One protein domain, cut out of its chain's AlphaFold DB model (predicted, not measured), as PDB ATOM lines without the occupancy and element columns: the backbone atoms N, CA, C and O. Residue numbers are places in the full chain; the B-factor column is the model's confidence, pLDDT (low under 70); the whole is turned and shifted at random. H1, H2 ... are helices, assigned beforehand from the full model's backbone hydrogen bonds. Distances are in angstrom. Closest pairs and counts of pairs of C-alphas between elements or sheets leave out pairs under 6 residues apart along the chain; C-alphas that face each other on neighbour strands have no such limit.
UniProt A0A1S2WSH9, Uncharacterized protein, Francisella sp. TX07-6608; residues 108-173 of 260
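What this domain is: This is residues 108 to 173 of the 260 residues of an uncharacterized protein of Francisella sp. TX07-6608 (UniProt A0A1S2WSH9). One long helix, H2, runs along the length of an elongated body; at its far end the short helices H3 and H4 turn the chain round, and H5 folds back in the opposite direction beside H2. H1 sits at the other end, near the end of H5, and a lead-in with no named element, residues 108 to 115, comes before it. The printed part has 66 residues with five named helices, in the order H1, H2, H3, H4, H5, and no named strand, so its class is all helix. It is compact, with a radius of gyration of the C-alphas of 11.8 A, and its C-alphas span 31 by 20 by 19 A.

Where its parts are: Start at Leu 108 and go along residues 108 to 115 to C-alpha 116 at (-44.337, -44.620, -15.250), where H1, residues 116 to 122, begins. Next find C-alpha 130 at (-44.504, -38.165, -26.624); from there H2, residues 130 to 146, runs 24.5 A to C-alpha 146 at (-20.757, -38.948, -20.832). H3 holds residues 148 to 155 and is 10.4 A long. H4 holds residues 157 to 161, and H5, residues 164 to 171, is 10.6 A long and ends at C-alpha 171 at (-40.100, -31.273, -18.538).

How they stand to each other: Look first at H1: it is close to H5 but not clearly touching, the closest C-alphas being those of Leu 122 and Leu 171, 7.0 A apart. They run the same way at a steep tilt of 35.5 degrees, only just past shallow. H1 and H2 are apart, but only just, with their closest C-alphas 8.5 A apart. H2 and H5 only just touch, with 3 pairs of C-alphas within 8 A, and H2 does so with residues 133 to 140 alone; the closest are those of Tyr 140 and Leu 167, 7.2 A apart. They run opposite ways at a steep tilt of 36 degrees, only just past shallow. H2 and H3 are close but not clearly touching, the closest C-alphas being those of Leu 144 and Met 151, 8.0 A apart, and stand about perpendicular at 72 degrees, only just past steep. H3 and H4 touch only at the corner, and only just, with 3 pairs of C-alphas within 8 A; the closest are those of Lys 152 and Phe 159, 6.1 A apart. H4 and H5 are close but not clearly touching, with the C-alphas of Phe 159 and Leu 166 closest at 7.3 A. In the backbones of H2, H3 and H5 every O i to N i+4 pair is within hydrogen-bond range; in H1 it is 2 of 3, and in H4 0 of 1, with 1 of 2 O i to N i+3 pairs within range.

The domain as a whole: Look to Lys 124 and Glu 149 for the two C-alphas farthest apart, at 32.1 A. The printed part has no cut; its links H2 to H3, H3 to H4 and H4 to H5 are tight, H1 to H2 is short, and no link is long. The mean pLDDT of the printed part is 89.2, and no printed residue is under 70.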
ATOM      1  N   LEU A 108     -33.558 -46.574 -20.056       88.06
ATOM      2  CA  LEU A 108     -32.255 -45.935 -19.838       88.06
ATOM      3  C   LEU A 108     -32.157 -45.223 -18.474       88.06
ATOM      4  O   LEU A 108     -31.095 -45.190 -17.849       88.06
ATOM      5  N   LEU A 109     -33.278 -44.673 -17.989       92.06
ATOM      6  CA  LEU A 109     -33.358 -43.892 -16.752       92.06
ATOM      7  C   LEU A 109     -33.920 -44.675 -15.553       92.06
ATOM      8  O   LEU A 109     -33.944 -44.147 -14.436       92.06
ATOM      9  N   ASN A 110     -34.300 -45.948 -15.728       90.31
ATOM     10  CA  ASN A 110     -34.726 -46.818 -14.622       90.31
ATOM     11  C   ASN A 110     -33.660 -46.903 -13.518       90.31
ATOM     12  O   ASN A 110     -33.998 -46.850 -12.336       90.31
ATOM     13  N   LYS A 111     -32.372 -46.965 -13.892       88.56
ATOM     14  CA  LYS A 111     -31.236 -47.017 -12.950       88.56
ATOM     15  C   LYS A 111     -31.112 -45.776 -12.055       88.56
ATOM     16  O   LYS A 111     -30.570 -45.874 -10.961       88.56
ATOM     17  N   TYR A 112     -31.678 -44.641 -12.476       87.56
ATOM     18  CA  TYR A 112     -31.742 -43.400 -11.697       87.56
ATOM     19  C   TYR A 112     -33.093 -43.202 -10.984       87.56
ATOM     20  O   TYR A 112     -33.310 -42.176 -10.344       87.56
ATOM     21  N   GLY A 113     -34.011 -44.174 -11.075       88.12
ATOM     22  CA  GLY A 113     -35.312 -44.153 -10.401       88.12
ATOM     23  C   GLY A 113     -36.471 -43.575 -11.220       88.12
ATOM     24  O   GLY A 113     -37.492 -43.206 -10.630       88.12
ATOM     25  N   PHE A 114     -36.352 -43.487 -12.551       92.06
ATOM     26  CA  PHE A 114     -37.448 -43.030 -13.412       92.06
ATOM     27  C   PHE A 114     -38.553 -44.095 -13.463       92.06
ATOM     28  O   PHE A 114     -38.279 -45.292 -13.399       92.06
ATOM     29  N   LYS A 115     -39.821 -43.673 -13.491       90.88
ATOM     30  CA  LYS A 115     -40.990 -44.553 -13.336       90.88
ATOM     31  C   LYS A 115     -42.151 -44.059 -14.192       90.88
ATOM     32  O   LYS A 115     -42.299 -42.854 -14.384       90.88
ATOM     33  N   LYS A 116     -43.070 -44.959 -14.566       88.25
ATOM     34  CA  LYS A 116     -44.337 -44.620 -15.250       88.25
ATOM     35  C   LYS A 116     -45.170 -43.555 -14.517       88.25
ATOM     36  O   LYS A 116     -45.865 -42.768 -15.149       88.25
ATOM     37  N   SER A 117     -45.050 -43.452 -13.190       89.38
ATOM     38  CA  SER A 117     -45.668 -42.376 -12.403       89.38
ATOM     39  C   SER A 117     -45.167 -40.971 -12.763       89.38
ATOM     40  O   SER A 117     -45.897 -40.012 -12.537       89.38
ATOM     41  N   HIS A 118     -43.951 -40.830 -13.304       91.06
ATOM     42  CA  HIS A 118     -43.446 -39.561 -13.830       91.06
ATOM     43  C   HIS A 118     -44.062 -39.253 -15.197       91.06
ATOM     44  O   HIS A 118     -44.560 -38.147 -15.378       91.06
ATOM     45  N   LEU A 119     -44.142 -40.232 -16.108       90.38
ATOM     46  CA  LEU A 119     -44.840 -40.062 -17.392       90.38
ATOM     47  C   LEU A 119     -46.301 -39.637 -17.190       90.38
ATOM     48  O   LEU A 119     -46.731 -38.652 -17.772       90.38
ATOM     49  N   ASN A 120     -47.023 -40.278 -16.265       89.19
ATOM     50  CA  ASN A 120     -48.406 -39.920 -15.911       89.19
ATOM     51  C   ASN A 120     -48.570 -38.506 -15.303       89.19
ATOM     52  O   ASN A 120     -49.698 -38.035 -15.137       89.19
ATOM     53  N   GLN A 121     -47.476 -37.861 -14.878       89.44
ATOM     54  CA  GLN A 121     -47.465 -36.451 -14.470       89.44
ATOM     55  C   GLN A 121     -47.129 -35.530 -15.647       89.44
ATOM     56  O   GLN A 121     -47.695 -34.446 -15.735       89.44
ATOM     57  N   LEU A 122     -46.227 -35.958 -16.535       90.62
ATOM     58  CA  LEU A 122     -45.829 -35.211 -17.728       90.62
ATOM     59  C   LEU A 122     -46.917 -35.202 -18.810       90.62
ATOM     60  O   LEU A 122     -47.078 -34.186 -19.471       90.62
ATOM     61  N   SER A 123     -47.751 -36.244 -18.909       87.12
ATOM     62  CA  SER A 123     -48.903 -36.304 -19.833       87.12
ATOM     63  C   SER A 123     -50.044 -35.334 -19.523       87.12
ATOM     64  O   SER A 123     -51.071 -35.332 -20.196       87.12
ATOM     65  N   LYS A 124     -49.867 -34.499 -18.496       87.44
ATOM     66  CA  LYS A 124     -50.773 -33.416 -18.101       87.44
ATOM     67  C   LYS A 124     -50.146 -32.030 -18.280       87.44
ATOM     68  O   LYS A 124     -50.747 -31.046 -17.866       87.44
ATOM     69  N   VAL A 125     -48.926 -31.958 -18.813       88.12
ATOM     70  CA  VAL A 125     -48.203 -30.709 -19.063       88.12
ATOM     71  C   VAL A 125     -48.497 -30.271 -20.492       88.12
ATOM     72  O   VAL A 125     -48.218 -31.001 -21.440       88.12
ATOM     73  N   GLU A 126     -49.066 -29.080 -20.648       83.31
ATOM     74  CA  GLU A 126     -49.320 -28.497 -21.965       83.31
ATOM     75  C   GLU A 126     -47.999 -28.254 -22.717       83.31
ATOM     76  O   GLU A 126     -47.002 -27.833 -22.129       83.31
ATOM     77  N   GLY A 127     -47.992 -28.533 -24.022       78.88
ATOM     78  CA  GLY A 127     -46.826 -28.342 -24.893       78.88
ATOM     79  C   GLY A 127     -45.823 -29.503 -24.938       78.88
ATOM     80  O   GLY A 127     -45.000 -29.520 -25.846       78.88
ATOM     81  N   LEU A 128     -45.903 -30.496 -24.040       86.75
ATOM     82  CA  LEU A 128     -45.120 -31.730 -24.178       86.75
ATOM     83  C   LEU A 128     -45.825 -32.748 -25.079       86.75
ATOM     84  O   LEU A 128     -46.995 -33.070 -24.869       86.75
ATOM     85  N   THR A 129     -45.075 -33.306 -26.029       87.12
ATOM     86  CA  THR A 129     -45.483 -34.477 -26.814       87.12
ATOM     87  C   THR A 129     -44.727 -35.727 -26.362       87.12
ATOM     88  O   THR A 129     -43.810 -35.666 -25.537       87.12
ATOM     89  N   GLU A 130     -45.130 -36.875 -26.899       87.69
ATOM     90  CA  GLU A 130     -44.504 -38.165 -26.624       87.69
ATOM     91  C   GLU A 130     -43.047 -38.200 -27.108       87.69
ATOM     92  O   GLU A 130     -42.137 -38.567 -26.361       87.69
ATOM     93  N   GLU A 131     -42.829 -37.713 -28.329       87.12
ATOM     94  CA  GLU A 131     -41.542 -37.633 -29.015       87.12
ATOM     95  C   GLU A 131     -40.571 -36.727 -28.252       87.12
ATOM     96  O   GLU A 131     -39.441 -37.122 -27.976       87.12
ATOM     97  N   VAL A 132     -41.033 -35.548 -27.816       88.00
ATOM     98  CA  VAL A 132     -40.218 -34.596 -27.042       88.00
ATOM     99  C   VAL A 132     -39.712 -35.218 -25.739       88.00
ATOM    100  O   VAL A 132     -38.565 -34.994 -25.344       88.00
ATOM    101  N   ILE A 133     -40.537 -36.014 -25.053       91.12
ATOM    102  CA  ILE A 133     -40.119 -36.695 -23.821       91.12
ATOM    103  C   ILE A 133     -39.173 -37.853 -24.137       91.12
ATOM    104  O   ILE A 133     -38.205 -38.039 -23.399       91.12
ATOM    105  N   GLN A 134     -39.419 -38.607 -25.210       92.44
ATOM    106  CA  GLN A 134     -38.556 -39.713 -25.620       92.44
ATOM    107  C   GLN A 134     -37.143 -39.228 -25.980       92.44
ATOM    108  O   GLN A 134     -36.167 -39.761 -25.446       92.44
ATOM    109  N   GLU A 135     -37.034 -38.167 -26.781       90.25
ATOM    110  CA  GLU A 135     -35.760 -37.515 -27.104       90.25
ATOM    111  C   GLU A 135     -35.105 -36.925 -25.851       90.25
ATOM    112  O   GLU A 135     -33.933 -37.186 -25.578       90.25
ATOM    113  N   SER A 136     -35.872 -36.229 -25.004       93.00
ATOM    114  CA  SER A 136     -35.356 -35.709 -23.731       93.00
ATOM    115  C   SER A 136     -34.794 -36.816 -22.832       93.00
ATOM    116  O   SER A 136     -33.798 -36.603 -22.147       93.00
ATOM    117  N   ILE A 137     -35.399 -38.008 -22.825       93.25
ATOM    118  CA  ILE A 137     -34.896 -39.181 -22.097       93.25
ATOM    119  C   ILE A 137     -33.584 -39.685 -22.705       93.25
ATOM    120  O   ILE A 137     -32.662 -40.001 -21.948       93.25
ATOM    121  N   TYR A 138     -33.479 -39.745 -24.034       92.50
ATOM    122  CA  TYR A 138     -32.272 -40.180 -24.737       92.50
ATOM    123  C   TYR A 138     -31.094 -39.220 -24.523       92.50
ATOM    124  O   TYR A 138     -30.038 -39.652 -24.049       92.50
ATOM    125  N   HIS A 139     -31.292 -37.923 -24.772       94.56
ATOM    126  CA  HIS A 139     -30.302 -36.880 -24.499       94.56
ATOM    127  C   HIS A 139     -29.870 -36.900 -23.022       94.56
ATOM    128  O   HIS A 139     -28.674 -36.889 -22.725       94.56
ATOM    129  N   TYR A 140     -30.819 -36.995 -22.080       94.94
ATOM    130  CA  TYR A 140     -30.496 -37.002 -20.651       94.94
ATOM    131  C   TYR A 140     -29.721 -38.246 -20.217       94.94
ATOM    132  O   TYR A 140     -28.750 -38.138 -19.471       94.94
ATOM    133  N   ALA A 141     -30.119 -39.431 -20.686       93.38
ATOM    134  CA  ALA A 141     -29.409 -40.670 -20.390       93.38
ATOM    135  C   ALA A 141     -27.963 -40.623 -20.904       93.38
ATOM    136  O   ALA A 141     -27.045 -40.987 -20.170       93.38
ATOM    137  N   TRP A 142     -27.757 -40.101 -22.116       94.44
ATOM    138  CA  TRP A 142     -26.425 -39.900 -22.679       94.44
ATOM    139  C   TRP A 142     -25.582 -38.921 -21.848       94.44
ATOM    140  O   TRP A 142     -24.424 -39.222 -21.550       94.44
ATOM    141  N   ALA A 143     -26.146 -37.795 -21.397       92.81
ATOM    142  CA  ALA A 143     -25.423 -36.840 -20.554       92.81
ATOM    143  C   ALA A 143     -25.067 -37.408 -19.170       92.81
ATOM    144  O   ALA A 143     -23.976 -37.144 -18.665       92.81
ATOM    145  N   LEU A 144     -25.929 -38.245 -18.582       92.19
ATOM    146  CA  LEU A 144     -25.624 -38.957 -17.336       92.19
ATOM    147  C   LEU A 144     -24.507 -40.004 -17.478       92.19
ATOM    148  O   LEU A 144     -23.937 -40.406 -16.463       92.19
ATOM    149  N   GLU A 145     -24.192 -40.446 -18.697       91.25
ATOM    150  CA  GLU A 145     -23.104 -41.392 -18.977       91.25
ATOM    151  C   GLU A 145     -21.809 -40.697 -19.428       91.25
ATOM    152  O   GLU A 145     -20.727 -41.130 -19.042       91.25
ATOM    153  N   ASN A 146     -21.907 -39.608 -20.198       91.94
ATOM    154  CA  ASN A 146     -20.757 -38.948 -20.832       91.94
ATOM    155  C   ASN A 146     -20.339 -37.644 -20.127       91.94
ATOM    156  O   ASN A 146     -19.150 -37.360 -20.012       91.94
ATOM    157  N   ASN A 147     -21.303 -36.882 -19.595       89.88
ATOM    158  CA  ASN A 147     -21.109 -35.522 -19.069       89.88
ATOM    159  C   ASN A 147     -21.366 -35.412 -17.549       89.88
ATOM    160  O   ASN A 147     -21.468 -34.303 -17.016       89.88
ATOM    161  N   PHE A 148     -21.458 -36.532 -16.820       88.44
ATOM    162  CA  PHE A 148     -21.891 -36.564 -15.412       88.44
ATOM    163  C   PHE A 148     -21.122 -35.595 -14.495       88.44
ATOM    164  O   PHE A 148     -21.728 -34.855 -13.718       88.44
ATOM    165  N   GLU A 149     -19.792 -35.548 -14.610       88.31
ATOM    166  CA  GLU A 149     -18.943 -34.656 -13.805       88.31
ATOM    167  C   GLU A 149     -19.103 -33.171 -14.173       88.31
ATOM    168  O   GLU A 149     -18.933 -32.298 -13.319       88.31
ATOM    169  N   GLU A 150     -19.464 -32.854 -15.420       87.69
ATOM    170  CA  GLU A 150     -19.809 -31.487 -15.818       87.69
ATOM    171  C   GLU A 150     -21.163 -31.082 -15.224       87.69
ATOM    172  O   GLU A 150     -21.273 -30.028 -14.590       87.69
ATOM    173  N   MET A 151     -22.171 -31.952 -15.330       87.69
ATOM    174  CA  MET A 151     -23.488 -31.734 -14.724       87.69
ATOM    175  C   MET A 151     -23.383 -31.560 -13.202       87.69
ATOM    176  O   MET A 151     -23.978 -30.637 -12.645       87.69
ATOM    177  N   LYS A 152     -22.569 -32.379 -12.527       88.12
ATOM    178  CA  LYS A 152     -22.304 -32.283 -11.085       88.12
ATOM    179  C   LYS A 152     -21.670 -30.945 -10.690       88.12
ATOM    180  O   LYS A 152     -22.091 -30.349  -9.700       88.12
ATOM    181  N   LYS A 153     -20.716 -30.429 -11.475       88.00
ATOM    182  CA  LYS A 153     -20.133 -29.088 -11.264       88.00
ATOM    183  C   LYS A 153     -21.147 -27.968 -11.503       88.00
ATOM    184  O   LYS A 153     -21.171 -27.001 -10.748       88.00
ATOM    185  N   LYS A 154     -21.985 -28.096 -12.536       87.12
ATOM    186  CA  LYS A 154     -22.962 -27.077 -12.957       87.12
ATOM    187  C   LYS A 154     -24.180 -26.978 -12.031       87.12
ATOM    188  O   LYS A 154     -24.707 -25.884 -11.843       87.12
ATOM    189  N   TYR A 155     -24.625 -28.098 -11.460       84.19
ATOM    190  CA  TYR A 155     -25.876 -28.199 -10.695       84.19
ATOM    191  C   TYR A 155     -25.693 -28.578  -9.211       84.19
ATOM    192  O   TYR A 155     -26.689 -28.756  -8.505       84.19
ATOM    193  N   ASP A 156     -24.443 -28.612  -8.727       80.94
ATOM    194  CA  ASP A 156     -24.057 -28.815  -7.319       80.94
ATOM    195  C   ASP A 156     -24.452 -30.206  -6.747       80.94
ATOM    196  O   ASP A 156     -25.157 -31.007  -7.356       80.94
ATOM    197  N   SER A 157     -23.973 -30.523  -5.546       76.25
ATOM    198  CA  SER A 157     -24.198 -31.742  -4.750       76.25
ATOM    199  C   SER A 157     -25.659 -32.216  -4.619       76.25
ATOM    200  O   SER A 157     -25.915 -33.364  -4.246       76.25
ATOM    201  N   ARG A 158     -26.641 -31.361  -4.928       77.19
ATOM    202  CA  ARG A 158     -28.063 -31.733  -5.009       77.19
ATOM    203  C   ARG A 158     -28.379 -32.591  -6.236       77.19
ATOM    204  O   ARG A 158     -29.226 -33.473  -6.129       77.19
ATOM    205  N   PHE A 159     -27.679 -32.378  -7.351       86.62
ATOM    206  CA  PHE A 159     -27.784 -33.209  -8.551       86.62
ATOM    207  C   PHE A 159     -27.329 -34.647  -8.277       86.62
ATOM    208  O   PHE A 159     -28.055 -35.581  -8.586       86.62
ATOM    209  N   GLU A 160     -26.193 -34.835  -7.602       83.31
ATOM    210  CA  GLU A 160     -25.658 -36.168  -7.274       83.31
ATOM    211  C   GLU A 160     -26.633 -37.017  -6.435       83.31
ATOM    212  O   GLU A 160     -26.732 -38.227  -6.623       83.31
ATOM    213  N   LYS A 161     -27.407 -36.380  -5.545       85.25
ATOM    214  CA  LYS A 161     -28.418 -37.052  -4.709       85.25
ATOM    215  C   LYS A 161     -29.739 -37.323  -5.432       85.25
ATOM    216  O   LYS A 161     -30.484 -38.205  -5.012       85.25
ATOM    217  N   ASN A 162     -30.066 -36.548  -6.465       87.62
ATOM    218  CA  ASN A 162     -31.287 -36.712  -7.253       87.62
ATOM    219  C   ASN A 162     -31.068 -36.233  -8.700       87.62
ATOM    220  O   ASN A 162     -31.533 -35.141  -9.049       87.62
ATOM    221  N   PRO A 163     -30.412 -37.043  -9.556       87.50
ATOM    222  CA  PRO A 163     -30.132 -36.640 -10.931       87.50
ATOM    223  C   PRO A 163     -31.426 -36.324 -11.691       87.50
ATOM    224  O   PRO A 163     -31.557 -35.272 -12.305       87.50
ATOM    225  N   LEU A 164     -32.459 -37.160 -11.543       92.88
ATOM    226  CA  LEU A 164     -33.730 -36.986 -12.254       92.88
ATOM    227  C   LEU A 164     -34.510 -35.722 -11.881       92.88
ATOM    228  O   LEU A 164     -35.350 -35.288 -12.670       92.88
ATOM    229  N   GLY A 165     -34.261 -35.120 -10.715       91.31
ATOM    230  CA  GLY A 165     -34.948 -33.898 -10.293       91.31
ATOM    231  C   GLY A 165     -34.790 -32.750 -11.293       91.31
ATOM    232  O   GLY A 165     -35.716 -31.956 -11.465       91.31
ATOM    233  N   LEU A 166     -33.653 -32.706 -11.992       92.00
ATOM    234  CA  LEU A 166     -33.355 -31.707 -13.010       92.00
ATOM    235  C   LEU A 166     -34.146 -31.955 -14.307       92.00
ATOM    236  O   LEU A 166     -34.878 -31.063 -14.728       92.00
ATOM    237  N   LEU A 167     -34.097 -33.168 -14.874       94.69
ATOM    238  CA  LEU A 167     -34.892 -33.540 -16.056       94.69
ATOM    239  C   LEU A 167     -36.395 -33.338 -15.818       94.69
ATOM    240  O   LEU A 167     -37.071 -32.660 -16.589       94.69
ATOM    241  N   ILE A 168     -36.920 -33.883 -14.715       93.62
ATOM    242  CA  ILE A 168     -38.340 -33.762 -14.357       93.62
ATOM    243  C   ILE A 168     -38.726 -32.292 -14.133       93.62
ATOM    244  O   ILE A 168     -39.832 -31.892 -14.490       93.62
ATOM    245  N   GLY A 169     -37.832 -31.480 -13.560       92.62
ATOM    246  CA  GLY A 169     -38.043 -30.045 -13.357       92.62
ATOM    247  C   GLY A 169     -38.035 -29.215 -14.646       92.62
ATOM    248  O   GLY A 169     -38.690 -28.174 -14.685       92.62
ATOM    249  N   THR A 170     -37.332 -29.667 -15.688       91.94
ATOM    250  CA  THR A 170     -37.334 -29.060 -17.030       91.94
ATOM    251  C   THR A 170     -38.603 -29.443 -17.793       91.94
ATOM    252  O   THR A 170     -39.369 -28.558 -18.182       91.94
ATOM    253  N   LEU A 171     -38.907 -30.745 -17.868       94.00
ATOM    254  CA  LEU A 171     -40.100 -31.273 -18.538       94.00
ATOM    255  C   LEU A 171     -41.399 -30.726 -17.917       94.00
ATOM    256  O   LEU A 171     -42.297 -30.299 -18.632       94.00
ATOM    257  N   LYS A 172     -41.494 -30.605 -16.585       92.62
ATOM    258  CA  LYS A 172     -42.674 -30.004 -15.923       92.62
ATOM    259  C   LYS A 172     -42.939 -28.533 -16.260       92.62
ATOM    260  O   LYS A 172     -44.002 -28.032 -15.909       92.62
ATOM    261  N   LYS A 173     -41.997 -27.842 -16.906       91.00
ATOM    262  CA  LYS A 173     -42.169 -26.471 -17.411       91.00
ATOM    263  C   LYS A 173     -42.543 -26.428 -18.899       91.00
ATOM    264  O   LYS A 173     -42.523 -25.344 -19.468       91.00
TER     265      LYS A 173